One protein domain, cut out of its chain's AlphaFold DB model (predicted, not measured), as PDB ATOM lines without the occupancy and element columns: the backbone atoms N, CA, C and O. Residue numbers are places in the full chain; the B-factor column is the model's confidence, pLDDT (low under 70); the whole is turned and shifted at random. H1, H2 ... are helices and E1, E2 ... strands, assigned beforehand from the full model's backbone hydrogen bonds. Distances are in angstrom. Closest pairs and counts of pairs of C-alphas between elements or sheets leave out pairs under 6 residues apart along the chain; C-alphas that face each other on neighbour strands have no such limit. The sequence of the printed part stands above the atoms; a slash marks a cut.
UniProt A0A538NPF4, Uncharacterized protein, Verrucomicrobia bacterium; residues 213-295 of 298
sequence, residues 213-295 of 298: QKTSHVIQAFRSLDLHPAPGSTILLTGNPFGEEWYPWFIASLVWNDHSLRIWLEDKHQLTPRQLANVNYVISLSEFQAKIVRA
ATOM      1  N   GLN A 213      40.718  73.824 113.542       85.06
ATOM      2  CA  GLN A 213      41.241  72.893 114.551       85.06
ATOM      3  C   GLN A 213      40.130  72.427 115.495       85.06
ATOM      4  O   GLN A 213      39.983  71.235 115.727       85.06
ATOM      5  N   LYS A 214      39.272  73.340 115.946       87.62
ATOM      6  CA  LYS A 214      38.108  73.037 116.776       87.62
ATOM      7  C   LYS A 214      37.140  72.076 116.089       87.62
ATOM      8  O   LYS A 214      36.705  71.097 116.683       87.62
ATOM      9  N   THR A 215      36.860  72.306 114.805       88.25
ATOM     10  CA  THR A 215      36.070  71.380 113.978       88.25
ATOM     11  C   THR A 215      36.743  70.012 113.902       88.25
ATOM     12  O   THR A 215      36.071  68.997 114.062       88.25
ATOM     13  N   SER A 216      38.070  69.968 113.732       89.44
ATOM     14  CA  SER A 216      38.815  68.704 113.720       89.44
ATOM     15  C   SER A 216      38.770  67.966 115.064       89.44
ATOM     16  O   SER A 216      38.553  66.756 115.061       89.44
ATOM     17  N   HIS A 217      38.867  68.674 116.197       92.56
ATOM     18  CA  HIS A 217      38.757  68.083 117.535       92.56
ATOM     19  C   HIS A 217      37.372  67.473 117.756       92.56
ATOM     20  O   HIS A 217      37.271  66.337 118.204       92.56
ATOM     21  N   VAL A 218      36.308  68.170 117.348       91.75
ATOM     22  CA  VAL A 218      34.932  67.670 117.489       91.75
ATOM     23  C   VAL A 218      34.664  66.477 116.567       91.75
ATOM     24  O   VAL A 218      34.025  65.512 116.983       91.75
ATOM     25  N   ILE A 219      35.187  66.483 115.334       92.25
ATOM     26  CA  ILE A 219      35.134  65.303 114.452       92.25
ATOM     27  C   ILE A 219      35.839  64.116 115.118       92.25
ATOM     28  O   ILE A 219      35.309  63.005 115.118       92.25
ATOM     29  N   GLN A 220      37.020  64.342 115.695       93.88
ATOM     30  CA  GLN A 220      37.775  63.303 116.387       93.88
ATOM     31  C   GLN A 220      37.044  62.806 117.642       93.88
ATOM     32  O   GLN A 220      37.012  61.603 117.880       93.88
ATOM     33  N   ALA A 221      36.386  63.697 118.383       93.19
ATOM     34  CA  ALA A 221      35.550  63.361 119.527       93.19
ATOM     35  C   ALA A 221      34.395  62.428 119.131       93.19
ATOM     36  O   ALA A 221      34.214  61.387 119.761       93.19
ATOM     37  N   PHE A 222      33.667  62.730 118.051       93.56
ATOM     38  CA  PHE A 222      32.628  61.827 117.543       93.56
ATOM     39  C   PHE A 222      33.195  60.488 117.073       93.56
ATOM     40  O   PHE A 222      32.640  59.445 117.408       93.56
ATOM     41  N   ARG A 223      34.317  60.495 116.346       92.38
ATOM     42  CA  ARG A 223      34.975  59.256 115.895       92.38
ATOM     43  C   ARG A 223      35.471  58.396 117.057       92.38
ATOM     44  O   ARG A 223      35.449  57.179 116.947       92.38
ATOM     45  N   SER A 224      35.871  59.008 118.172       93.12
ATOM     46  CA  SER A 224      36.343  58.293 119.366       93.12
ATOM     47  C   SER A 224      35.254  57.492 120.084       93.12
ATOM     48  O   SER A 224      35.580  56.613 120.875       93.12
ATOM     49  N   LEU A 225      33.975  57.767 119.799       89.81
ATOM     50  CA  LEU A 225      32.863  56.962 120.305       89.81
ATOM     51  C   LEU A 225      32.805  55.573 119.666       89.81
ATOM     52  O   LEU A 225      32.148  54.704 120.228       89.81
ATOM     53  N   ASP A 226      33.401  55.413 118.476       89.25
ATOM     54  CA  ASP A 226      33.275  54.229 117.613       89.25
ATOM     55  C   ASP A 226      31.814  53.754 117.441       89.25
ATOM     56  O   ASP A 226      31.499  52.576 117.291       89.25
ATOM     57  N   LEU A 227      30.882  54.710 117.501       87.00
ATOM     58  CA  LEU A 227      29.450  54.456 117.473       87.00
ATOM     59  C   LEU A 227      28.927  54.591 116.047       87.00
ATOM     60  O   LEU A 227      29.026  55.664 115.447       87.00
ATOM     61  N   HIS A 228      28.270  53.537 115.572       89.31
ATOM     62  CA  HIS A 228      27.451  53.538 114.362       89.31
ATOM     63  C   HIS A 228      25.979  53.386 114.773       89.31
ATOM     64  O   HIS A 228      25.537  52.267 115.042       89.31
ATOM     65  N   PRO A 229      25.222  54.493 114.906       88.25
ATOM     66  CA  PRO A 229      23.827  54.435 115.324       88.25
ATOM     67  C   PRO A 229      22.989  53.617 114.338       88.25
ATOM     68  O   PRO A 229      23.197  53.693 113.129       88.25
ATOM     69  N   ALA A 230      22.010  52.870 114.848       89.25
ATOM     70  CA  ALA A 230      21.086  52.140 113.986       89.25
ATOM     71  C   ALA A 230      20.298  53.106 113.069       89.25
ATOM     72  O   ALA A 230      19.923  54.201 113.520       89.25
ATOM     73  N   PRO A 231      19.984  52.713 111.819       89.50
ATOM     74  CA  PRO A 231      19.202  53.541 110.910       89.50
ATOM     75  C   PRO A 231      17.850  53.944 111.509       89.50
ATOM     76  O   PRO A 231      17.179  53.157 112.176       89.50
ATOM     77  N   GLY A 232      17.435  55.189 111.281       87.19
ATOM     78  CA  GLY A 232      16.172  55.732 111.793       87.19
ATOM     79  C   GLY A 232      16.180  56.099 113.281       87.19
ATOM     80  O   GLY A 232      15.150  56.559 113.792       87.19
ATOM     81  N   SER A 233      17.311  55.912 113.971       90.12
ATOM     82  CA  SER A 233      17.443  56.235 115.389       90.12
ATOM     83  C   SER A 233      17.424  57.741 115.656       90.12
ATOM     84  O   SER A 233      17.707  58.592 114.803       90.12
ATOM     85  N   THR A 234      17.032  58.070 116.882       90.88
ATOM     86  CA  THR A 234      16.875  59.436 117.367       90.88
ATOM     87  C   THR A 234      18.006  59.740 118.345       90.88
ATOM     88  O   THR A 234      18.166  59.024 119.335       90.88
ATOM     89  N   ILE A 235      18.787  60.785 118.073       91.50
ATOM     90  CA  ILE A 235      19.996  61.145 118.825       91.50
ATOM     91  C   ILE A 235      19.800  62.534 119.427       91.50
ATOM     92  O   ILE A 235      19.421  63.459 118.714       91.50
ATOM     93  N   LEU A 236      20.080  62.699 120.715       91.62
ATOM     94  CA  LEU A 236      20.149  63.994 121.384       91.62
ATOM     95  C   LEU A 236      21.605  64.323 121.711       91.62
ATOM     96  O   LEU A 236      22.263  63.570 122.427       91.62
ATOM     97  N   LEU A 237      22.084  65.454 121.201       91.50
ATOM     98  CA  LEU A 237      23.379  66.027 121.548       91.50
ATOM     99  C   LEU A 237      23.202  67.032 122.690       91.50
ATOM    100  O   LEU A 237      22.468  68.016 122.532       91.50
ATOM    101  N   THR A 238      23.879  66.784 123.810       88.06
ATOM    102  CA  THR A 238      23.915  67.672 124.978       88.06
ATOM    103  C   THR A 238      25.262  68.391 125.043       88.06
ATOM    104  O   THR A 238      26.321  67.769 124.957       88.06
ATOM    105  N   GLY A 239      25.229  69.718 125.163       84.12
ATOM    106  CA  GLY A 239      26.412  70.579 125.076       84.12
ATOM    107  C   GLY A 239      26.786  70.995 123.647       84.12
ATOM    108  O   GLY A 239      26.690  70.228 122.686       84.12
ATOM    109  N   ASN A 240      27.241  72.244 123.509       85.12
ATOM    110  CA  ASN A 240      27.651  72.814 122.232       85.12
ATOM    111  C   ASN A 240      29.031  73.483 122.328       85.12
ATOM    112  O   ASN A 240      29.140  74.614 122.812       85.12
ATOM    113  N   PRO A 241      30.104  72.838 121.824       83.69
ATOM    114  CA  PRO A 241      31.433  73.436 121.859       83.69
ATOM    115  C   PRO A 241      31.522  74.729 121.042       83.69
ATOM    116  O   PRO A 241      32.406  75.538 121.302       83.69
ATOM    117  N   PHE A 242      30.619  74.965 120.086       81.25
ATOM    118  CA  PHE A 242      30.589  76.161 119.238       81.25
ATOM    119  C   PHE A 242      29.626  77.251 119.748       81.25
ATOM    120  O   PHE A 242      29.427  78.252 119.068       81.25
ATOM    121  N   GLY A 243      29.046  77.106 120.945       77.44
ATOM    122  CA  GLY A 243      28.103  78.084 121.498       77.44
ATOM    123  C   GLY A 243      26.694  77.918 120.926       77.44
ATOM    124  O   GLY A 243      26.129  76.842 120.993       77.44
ATOM    125  N   GLU A 244      26.088  78.960 120.355       64.88
ATOM    126  CA  GLU A 244      24.699  78.906 119.854       64.88
ATOM    127  C   GLU A 244      24.564  78.428 118.394       64.88
ATOM    128  O   GLU A 244      23.558  78.683 117.721       64.88
ATOM    129  N   GLU A 245      25.572  77.754 117.861       69.62
ATOM    130  CA  GLU A 245      25.660  77.458 116.434       69.62
ATOM    131  C   GLU A 245      25.228  76.022 116.102       69.62
ATOM    132  O   GLU A 245      25.355  75.101 116.903       69.62
ATOM    133  N   TRP A 246      24.741  75.795 114.880       76.19
ATOM    134  CA  TRP A 246      24.272  74.482 114.406       76.19
ATOM    135  C   TRP A 246      25.408  73.498 114.059       76.19
ATOM    136  O   TRP A 246      25.157  72.417 113.520       76.19
ATOM    137  N   TYR A 247      26.663  73.857 114.350       83.31
ATOM    138  CA  TYR A 247      27.847  73.091 113.959       83.31
ATOM    139  C   TYR A 247      27.869  71.653 114.482       83.31
ATOM    140  O   TYR A 247      28.156  70.774 113.671       83.31
ATOM    141  N   PRO A 248      27.534  71.344 115.753       88.44
ATOM    142  CA  PRO A 248      27.591  69.961 116.223       88.44
ATOM    143  C   PRO A 248      26.657  69.026 115.460       88.44
ATOM    144  O   PRO A 248      27.051  67.915 115.122       88.44
ATOM    145  N   TRP A 249      25.452  69.495 115.131       88.06
ATOM    146  CA  TRP A 249      24.497  68.742 114.320       88.06
ATOM    147  C   TRP A 249      25.040  68.481 112.916       88.06
ATOM    148  O   TRP A 249      24.988  67.351 112.434       88.06
ATOM    149  N   PHE A 250      25.612  69.507 112.280       87.00
ATOM    150  CA  PHE A 250      26.174  69.374 110.938       87.00
ATOM    151  C   PHE A 250      27.365  68.409 110.927       87.00
ATOM    152  O   PHE A 250      27.414  67.499 110.101       87.00
ATOM    153  N   ILE A 251      28.280  68.549 111.889       89.94
ATOM    154  CA  ILE A 251      29.437  67.660 112.037       89.94
ATOM    155  C   ILE A 251      28.975  66.220 112.270       89.94
ATOM    156  O   ILE A 251      29.433  65.324 111.568       89.94
ATOM    157  N   ALA A 252      28.036  65.994 113.187       90.81
ATOM    158  CA  ALA A 252      27.486  64.672 113.463       90.81
ATOM    159  C   ALA A 252      26.834  64.038 112.220       90.81
ATOM    160  O   ALA A 252      27.097  62.878 111.904       90.81
ATOM    161  N   SER A 253      26.052  64.822 111.465       89.50
ATOM    162  CA  SER A 253      25.424  64.362 110.219       89.50
ATOM    163  C   SER A 253      26.446  63.952 109.152       89.50
ATOM    164  O   SER A 253      26.207  63.005 108.410       89.50
ATOM    165  N   LEU A 254      27.603  64.621 109.111       90.25
ATOM    166  CA  LEU A 254      28.699  64.290 108.201       90.25
ATOM    167  C   LEU A 254      29.522  63.091 108.679       90.25
ATOM    168  O   LEU A 254      29.958  62.295 107.852       90.25
ATOM    169  N   VAL A 255      29.765  62.969 109.987       92.31
ATOM    170  CA  VAL A 255      30.566  61.873 110.552       92.31
ATOM    171  C   VAL A 255      29.847  60.537 110.396       92.31
ATOM    172  O   VAL A 255      30.474  59.579 109.954       92.31
ATOM    173  N   TRP A 256      28.551  60.473 110.717       92.25
ATOM    174  CA  TRP A 256      27.769  59.242 110.561       92.25
ATOM    175  C   TRP A 256      27.254  59.028 109.139       92.25
ATOM    176  O   TRP A 256      27.014  57.890 108.754       92.25
ATOM    177  N   ASN A 257      27.109  60.101 108.354       91.12
ATOM    178  CA  ASN A 257      26.701  60.055 106.947       91.12
ATOM    179  C   ASN A 257      25.402  59.255 106.684       91.12
ATOM    180  O   ASN A 257      25.203  58.707 105.602       91.12
ATOM    181  N   ASP A 258      24.504  59.192 107.670       88.50
ATOM    182  CA  ASP A 258      23.214  58.513 107.566       88.50
ATOM    183  C   ASP A 258      22.074  59.532 107.686       88.50
ATOM    184  O   ASP A 258      21.826  60.132 108.735       88.50
ATOM    185  N   HIS A 259      21.361  59.725 106.575       84.06
ATOM    186  CA  HIS A 259      20.239  60.660 106.469       84.06
ATOM    187  C   HIS A 259      18.952  60.170 107.143       84.06
ATOM    188  O   HIS A 259      17.986  60.933 107.228       84.06
ATOM    189  N   SER A 260      18.901  58.912 107.584       87.62
ATOM    190  CA  SER A 260      17.768  58.377 108.338       87.62
ATOM    191  C   SER A 260      17.795  58.798 109.814       87.62
ATOM    192  O   SER A 260      16.752  58.775 110.474       87.62
ATOM    193  N   LEU A 261      18.955  59.232 110.322       88.44
ATOM    194  CA  LEU A 261      19.134  59.659 111.707       88.44
ATOM    195  C   LEU A 261      18.419  60.983 111.990       88.44
ATOM    196  O   LEU A 261      18.514  61.956 111.237       88.44
ATOM    197  N   ARG A 262      17.741  61.051 113.138       89.19
ATOM    198  CA  ARG A 262      17.121  62.282 113.647       89.19
ATOM    199  C   ARG A 262      17.949  62.834 114.799       89.19
ATOM    200  O   ARG A 262      17.814  62.378 115.930       89.19
ATOM    201  N   ILE A 263      18.798  63.812 114.494       89.06
ATOM    202  CA  ILE A 263      19.711  64.437 115.458       89.06
ATOM    203  C   ILE A 263      19.079  65.721 116.009       89.06
ATOM    204  O   ILE A 263      18.747  66.631 115.247       89.06
ATOM    205  N   TRP A 264      18.961  65.805 117.329       87.81
ATOM    206  CA  TRP A 264      18.457  66.951 118.077       87.81
ATOM    207  C   TRP A 264      19.587  67.605 118.873       87.81
ATOM    208  O   TRP A 264      20.489  66.935 119.367       87.81
ATOM    209  N   LEU A 265      19.516  68.926 119.001       86.69
ATOM    210  CA  LEU A 265      20.408  69.747 119.825       86.69
ATOM    211  C   LEU A 265      19.614  70.270 121.016       86.69
ATOM    212  O   LEU A 265      18.607  70.943 120.785       86.69
ATOM    213  N   GLU A 266      20.082  70.010 122.235       82.94
ATOM    214  CA  GLU A 266      19.430  70.454 123.477       82.94
ATOM    215  C   GLU A 266      19.203  71.977 123.503       82.94
ATOM    216  O   GLU A 266      18.082  72.433 123.714       82.94
ATOM    217  N   ASP A 267      20.220  72.762 123.138       74.25
ATOM    218  CA  ASP A 267      20.151  74.232 123.164       74.25
ATOM    219  C   ASP A 267      19.204  74.837 122.108       74.25
ATOM    220  O   ASP A 267      18.834  76.010 122.192       74.25
ATOM    221  N   LYS A 268      18.837  74.077 121.065       72.56
ATOM    222  CA  LYS A 268      18.000  74.563 119.947       72.56
ATOM    223  C   LYS A 268      16.610  73.944 119.901       72.56
ATOM    224  O   LYS A 268      15.717  74.538 119.301       72.56
ATOM    225  N   HIS A 269      16.415  72.780 120.510       75.69
ATOM    226  CA  HIS A 269      15.147  72.062 120.486       75.69
ATOM    227  C   HIS A 269      14.691  71.779 121.911       75.69
ATOM    228  O   HIS A 269      15.255  70.934 122.600       75.69
ATOM    229  N   GLN A 270      13.613  72.442 122.329       68.94
ATOM    230  CA  GLN A 270      12.923  72.096 123.568       68.94
ATOM    231  C   GLN A 270      12.115  70.816 123.341       68.94
ATOM    232  O   GLN A 270      10.985  70.845 122.852       68.94
ATOM    233  N   LEU A 271      12.727  69.672 123.639       75.56
ATOM    234  CA  LEU A 271      12.051  68.381 123.594       75.56
ATOM    235  C   LEU A 271      11.094  68.267 124.782       75.56
ATOM    236  O   LEU A 271      11.467  68.508 125.929       75.56
ATOM    237  N   THR A 272       9.855  67.855 124.519       79.06
ATOM    238  CA  THR A 272       8.925  67.512 125.603       79.06
ATOM    239  C   THR A 272       9.425  66.276 126.367       79.06
ATOM    240  O   THR A 272      10.086  65.419 125.771       79.06
ATOM    241  N   PRO A 273       9.066  66.093 127.654       76.44
ATOM    242  CA  PRO A 273       9.499  64.930 128.439       76.44
ATOM    243  C   PRO A 273       9.172  63.579 127.779       76.44
ATOM    244  O   PRO A 273       9.956  62.637 127.852       76.44
ATOM    245  N   ARG A 274       8.045  63.500 127.055       74.25
ATOM    246  CA  ARG A 274       7.658  62.314 126.270       74.25
ATOM    247  C   ARG A 274       8.578  62.070 125.074       74.25
ATOM    248  O   ARG A 274       8.884  60.926 124.767       74.25
ATOM    249  N   GLN A 275       9.025  63.124 124.395       78.31
ATOM    250  CA  GLN A 275       9.968  62.996 123.283       78.31
ATOM    251  C   GLN A 275      11.357  62.603 123.779       78.31
ATOM    252  O   GLN A 275      11.989  61.765 123.148       78.31
ATOM    253  N   LEU A 276      11.793  63.140 124.922       79.69
ATOM    254  CA  LEU A 276      13.059  62.773 125.557       79.69
ATOM    255  C   LEU A 276      13.095  61.292 125.974       79.69
ATOM    256  O   LEU A 276      14.135  60.646 125.864       79.69
ATOM    257  N   ALA A 277      11.959  60.737 126.410       78.12
ATOM    258  CA  ALA A 277      11.834  59.310 126.713       78.12
ATOM    259  C   ALA A 277      12.003  58.415 125.469       78.12
ATOM    260  O   ALA A 277      12.522  57.311 125.584       78.12
ATOM    261  N   ASN A 278      11.634  58.914 124.285       84.62
ATOM    262  CA  ASN A 278      11.722  58.184 123.016       84.62
ATOM    263  C   ASN A 278      13.068  58.366 122.285       84.62
ATOM    264  O   ASN A 278      13.235  57.864 121.172       84.62
ATOM    265  N   VAL A 279      14.020  59.107 122.859       87.38
ATOM    266  CA  VAL A 279      15.361  59.268 122.281       87.38
ATOM    267  C   VAL A 279      16.173  57.992 122.500       87.38
ATOM    268  O   VAL A 279      16.304  57.526 123.630       87.38
ATOM    269  N   ASN A 280      16.760  57.457 121.427       90.31
ATOM    270  CA  ASN A 280      17.565  56.236 121.476       90.31
ATOM    271  C   ASN A 280      18.955  56.504 122.065       90.31
ATOM    272  O   ASN A 280      19.397  55.774 122.947       90.31
ATOM    273  N   TYR A 281      19.625  57.567 121.608       91.38
ATOM    274  CA  TYR A 281      20.971  57.918 122.059       91.38
ATOM    275  C   TYR A 281      21.008  59.316 122.666       91.38
ATOM    276  O   TYR A 281      20.558  60.274 122.041       91.38
ATOM    277  N   VAL A 282      21.603  59.450 123.849       91.88
ATOM    278  CA  VAL A 282      21.951  60.755 124.427       91.88
ATOM    279  C   VAL A 282      23.466  60.835 124.476       91.88
ATOM    280  O   VAL A 282      24.103  59.994 125.110       91.88
ATOM    281  N   ILE A 283      24.046  61.817 123.791       92.56
ATOM    282  CA  ILE A 283      25.494  61.987 123.669       92.56
ATOM    283  C   ILE A 283      25.865  63.360 124.213       92.56
ATOM    284  O   ILE A 283      25.428  64.379 123.685       92.56
ATOM    285  N   SER A 284      26.708  63.374 125.240       92.50
ATOM    286  CA  SER A 284      27.315  64.597 125.750       92.50
ATOM    287  C   SER A 284      28.535  64.954 124.918       92.50
ATOM    288  O   SER A 284      29.418  64.116 124.717       92.50
ATOM    289  N   LEU A 285      28.574  66.189 124.427       91.69
ATOM    290  CA  LEU A 285      29.592  66.683 123.518       91.69
ATOM    291  C   LEU A 285      30.354  67.869 124.116       91.69
ATOM    292  O   LEU A 285      29.785  68.880 124.521       91.69
ATOM    293  N   SER A 286      31.677  67.761 124.075       89.94
ATOM    294  CA  SER A 286      32.626  68.844 124.327       89.94
ATOM    295  C   SER A 286      33.537  69.033 123.110       89.94
ATOM    296  O   SER A 286      33.445  68.288 122.137       89.94
ATOM    297  N   GLU A 287      34.434  70.022 123.144       87.62
ATOM    298  CA  GLU A 287      35.368  70.255 122.031       87.62
ATOM    299  C   GLU A 287      36.283  69.048 121.772       87.62
ATOM    300  O   GLU A 287      36.576  68.744 120.621       87.62
ATOM    301  N   PHE A 288      36.704  68.352 122.829       91.12
ATOM    302  CA  PHE A 288      37.736  67.313 122.756       91.12
ATOM    303  C   PHE A 288      37.210  65.898 122.987       91.12
ATOM    304  O   PHE A 288      37.923  64.929 122.739       91.12
ATOM    305  N   GLN A 289      35.986  65.758 123.492       91.88
ATOM    306  CA  GLN A 289      35.442  64.466 123.888       91.88
ATOM    307  C   GLN A 289      33.937  64.402 123.655       91.88
ATOM    308  O   GLN A 289      33.217  65.363 123.936       91.88
ATOM    309  N   ALA A 290      33.469  63.244 123.199       92.12
ATOM    310  CA  ALA A 290      32.063  62.881 123.175       92.12
ATOM    311  C   ALA A 290      31.859  61.650 124.066       92.12
ATOM    312  O   ALA A 290      32.729  60.779 124.132       92.12
ATOM    313  N   LYS A 291      30.738  61.585 124.788       92.50
ATOM    314  CA  LYS A 291      30.396  60.460 125.670       92.50
ATOM    315  C   LYS A 291      28.946  60.054 125.482       92.50
ATOM    316  O   LYS A 291      28.065  60.910 125.457       92.50
ATOM    317  N   ILE A 292      28.695  58.753 125.415       91.38
ATOM    318  CA  ILE A 292      27.338  58.207 125.406       91.38
ATOM    319  C   ILE A 292      26.814  58.230 126.845       91.38
ATOM    320  O   ILE A 292      27.367  57.581 127.727       91.38
ATOM    321  N   VAL A 293      25.766  59.011 127.079       89.81
ATOM    322  CA  VAL A 293      25.042  59.103 128.358       89.81
ATOM    323  C   VAL A 293      23.914  58.075 128.405       89.81
ATOM    324  O   VAL A 293      23.604  57.530 129.459       89.81
ATOM    325  N   ARG A 294      23.298  57.805 127.251       87.56
ATOM    326  CA  ARG A 294      22.262  56.786 127.076       87.56
ATOM    327  C   ARG A 294      22.426  56.132 125.713       87.56
ATOM    328  O   ARG A 294      22.605  56.839 124.723       87.56
ATOM    329  N   ALA A 295      22.318  54.814 125.681       85.19
ATOM    330  CA  ALA A 295      22.169  54.000 124.482       85.19
ATOM    331  C   ALA A 295      20.922  53.116 124.656       85.19
ATOM    332  O   ALA A 295      20.514  52.891 125.800       85.19
TER     333      ALA A 295
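AT A GLANCE: This is residues 213 to 295 of the 298 residues of an uncharacterized protein of Verrucomicrobia bacterium (UniProt A0A538NPF4). A twisted four-stranded sheet has two helices, H1 and H2, packed on one face, with H1 by the E4 edge and H2 by E1 and E2. The short H3 sits at the far end of the long axis from the start of H1. The 83 printed residues hold three named helices and four named strands, in the order H1 E1 H2 E2 H3 E3 E4, class mixed. The sheet order is E2 E1 E3 E4, mixed. The whole is compact, radius of gyration of the C-alphas 11.7 A, spanning 37 by 25 by 21 A.

IN THESE COORDINATES: The strands are E2, residues 262 to 265; E1, 234 to 238, 13.2 A long; E3, 281 to 285, 12.4 A; and E4, 290 to 294, ending at C-alpha 294 (22.262, 56.786, 127.076). The helices are H1, 213 to 224, 16.1 A, from C-alpha 213 (41.241, 72.893, 114.551); H2, 247 to 256, 14.3 A; and H3, 273 to 277.

HOW THE PARTS SIT: E1 is parallel to E2, N 235 to O 262 2.8 A, and to E3, N 236 to O 281 2.8 A. E3 and E4 form an antiparallel hairpin, N 284 to O 291 2.8 A. E1, H2, E2 make a strand-helix-strand unit, two parallel neighbour strands joined through a helix, with a right-handed crossover; E2, H3, E3 make a split one, E1 between its strands, also right-handed. H2 is on the sheet at a height of 9.6 A. H1 touches H2, closest C-alphas Ile 219 and Ile 251, 6.6 A, at a steep tilt of 44 degrees, the same way. H3 only grazes the sheet, with residues 275 to 276. In H1, H2 and H3 every O i to N i+4 pair is within hydrogen-bond range.

THE WHOLE: The farthest C-alphas, Gln 213 and Arg 274, are 37.1 A apart. The printed part has no cut and no long link. Residues 244 to 245 and 270 have pLDDT under 70.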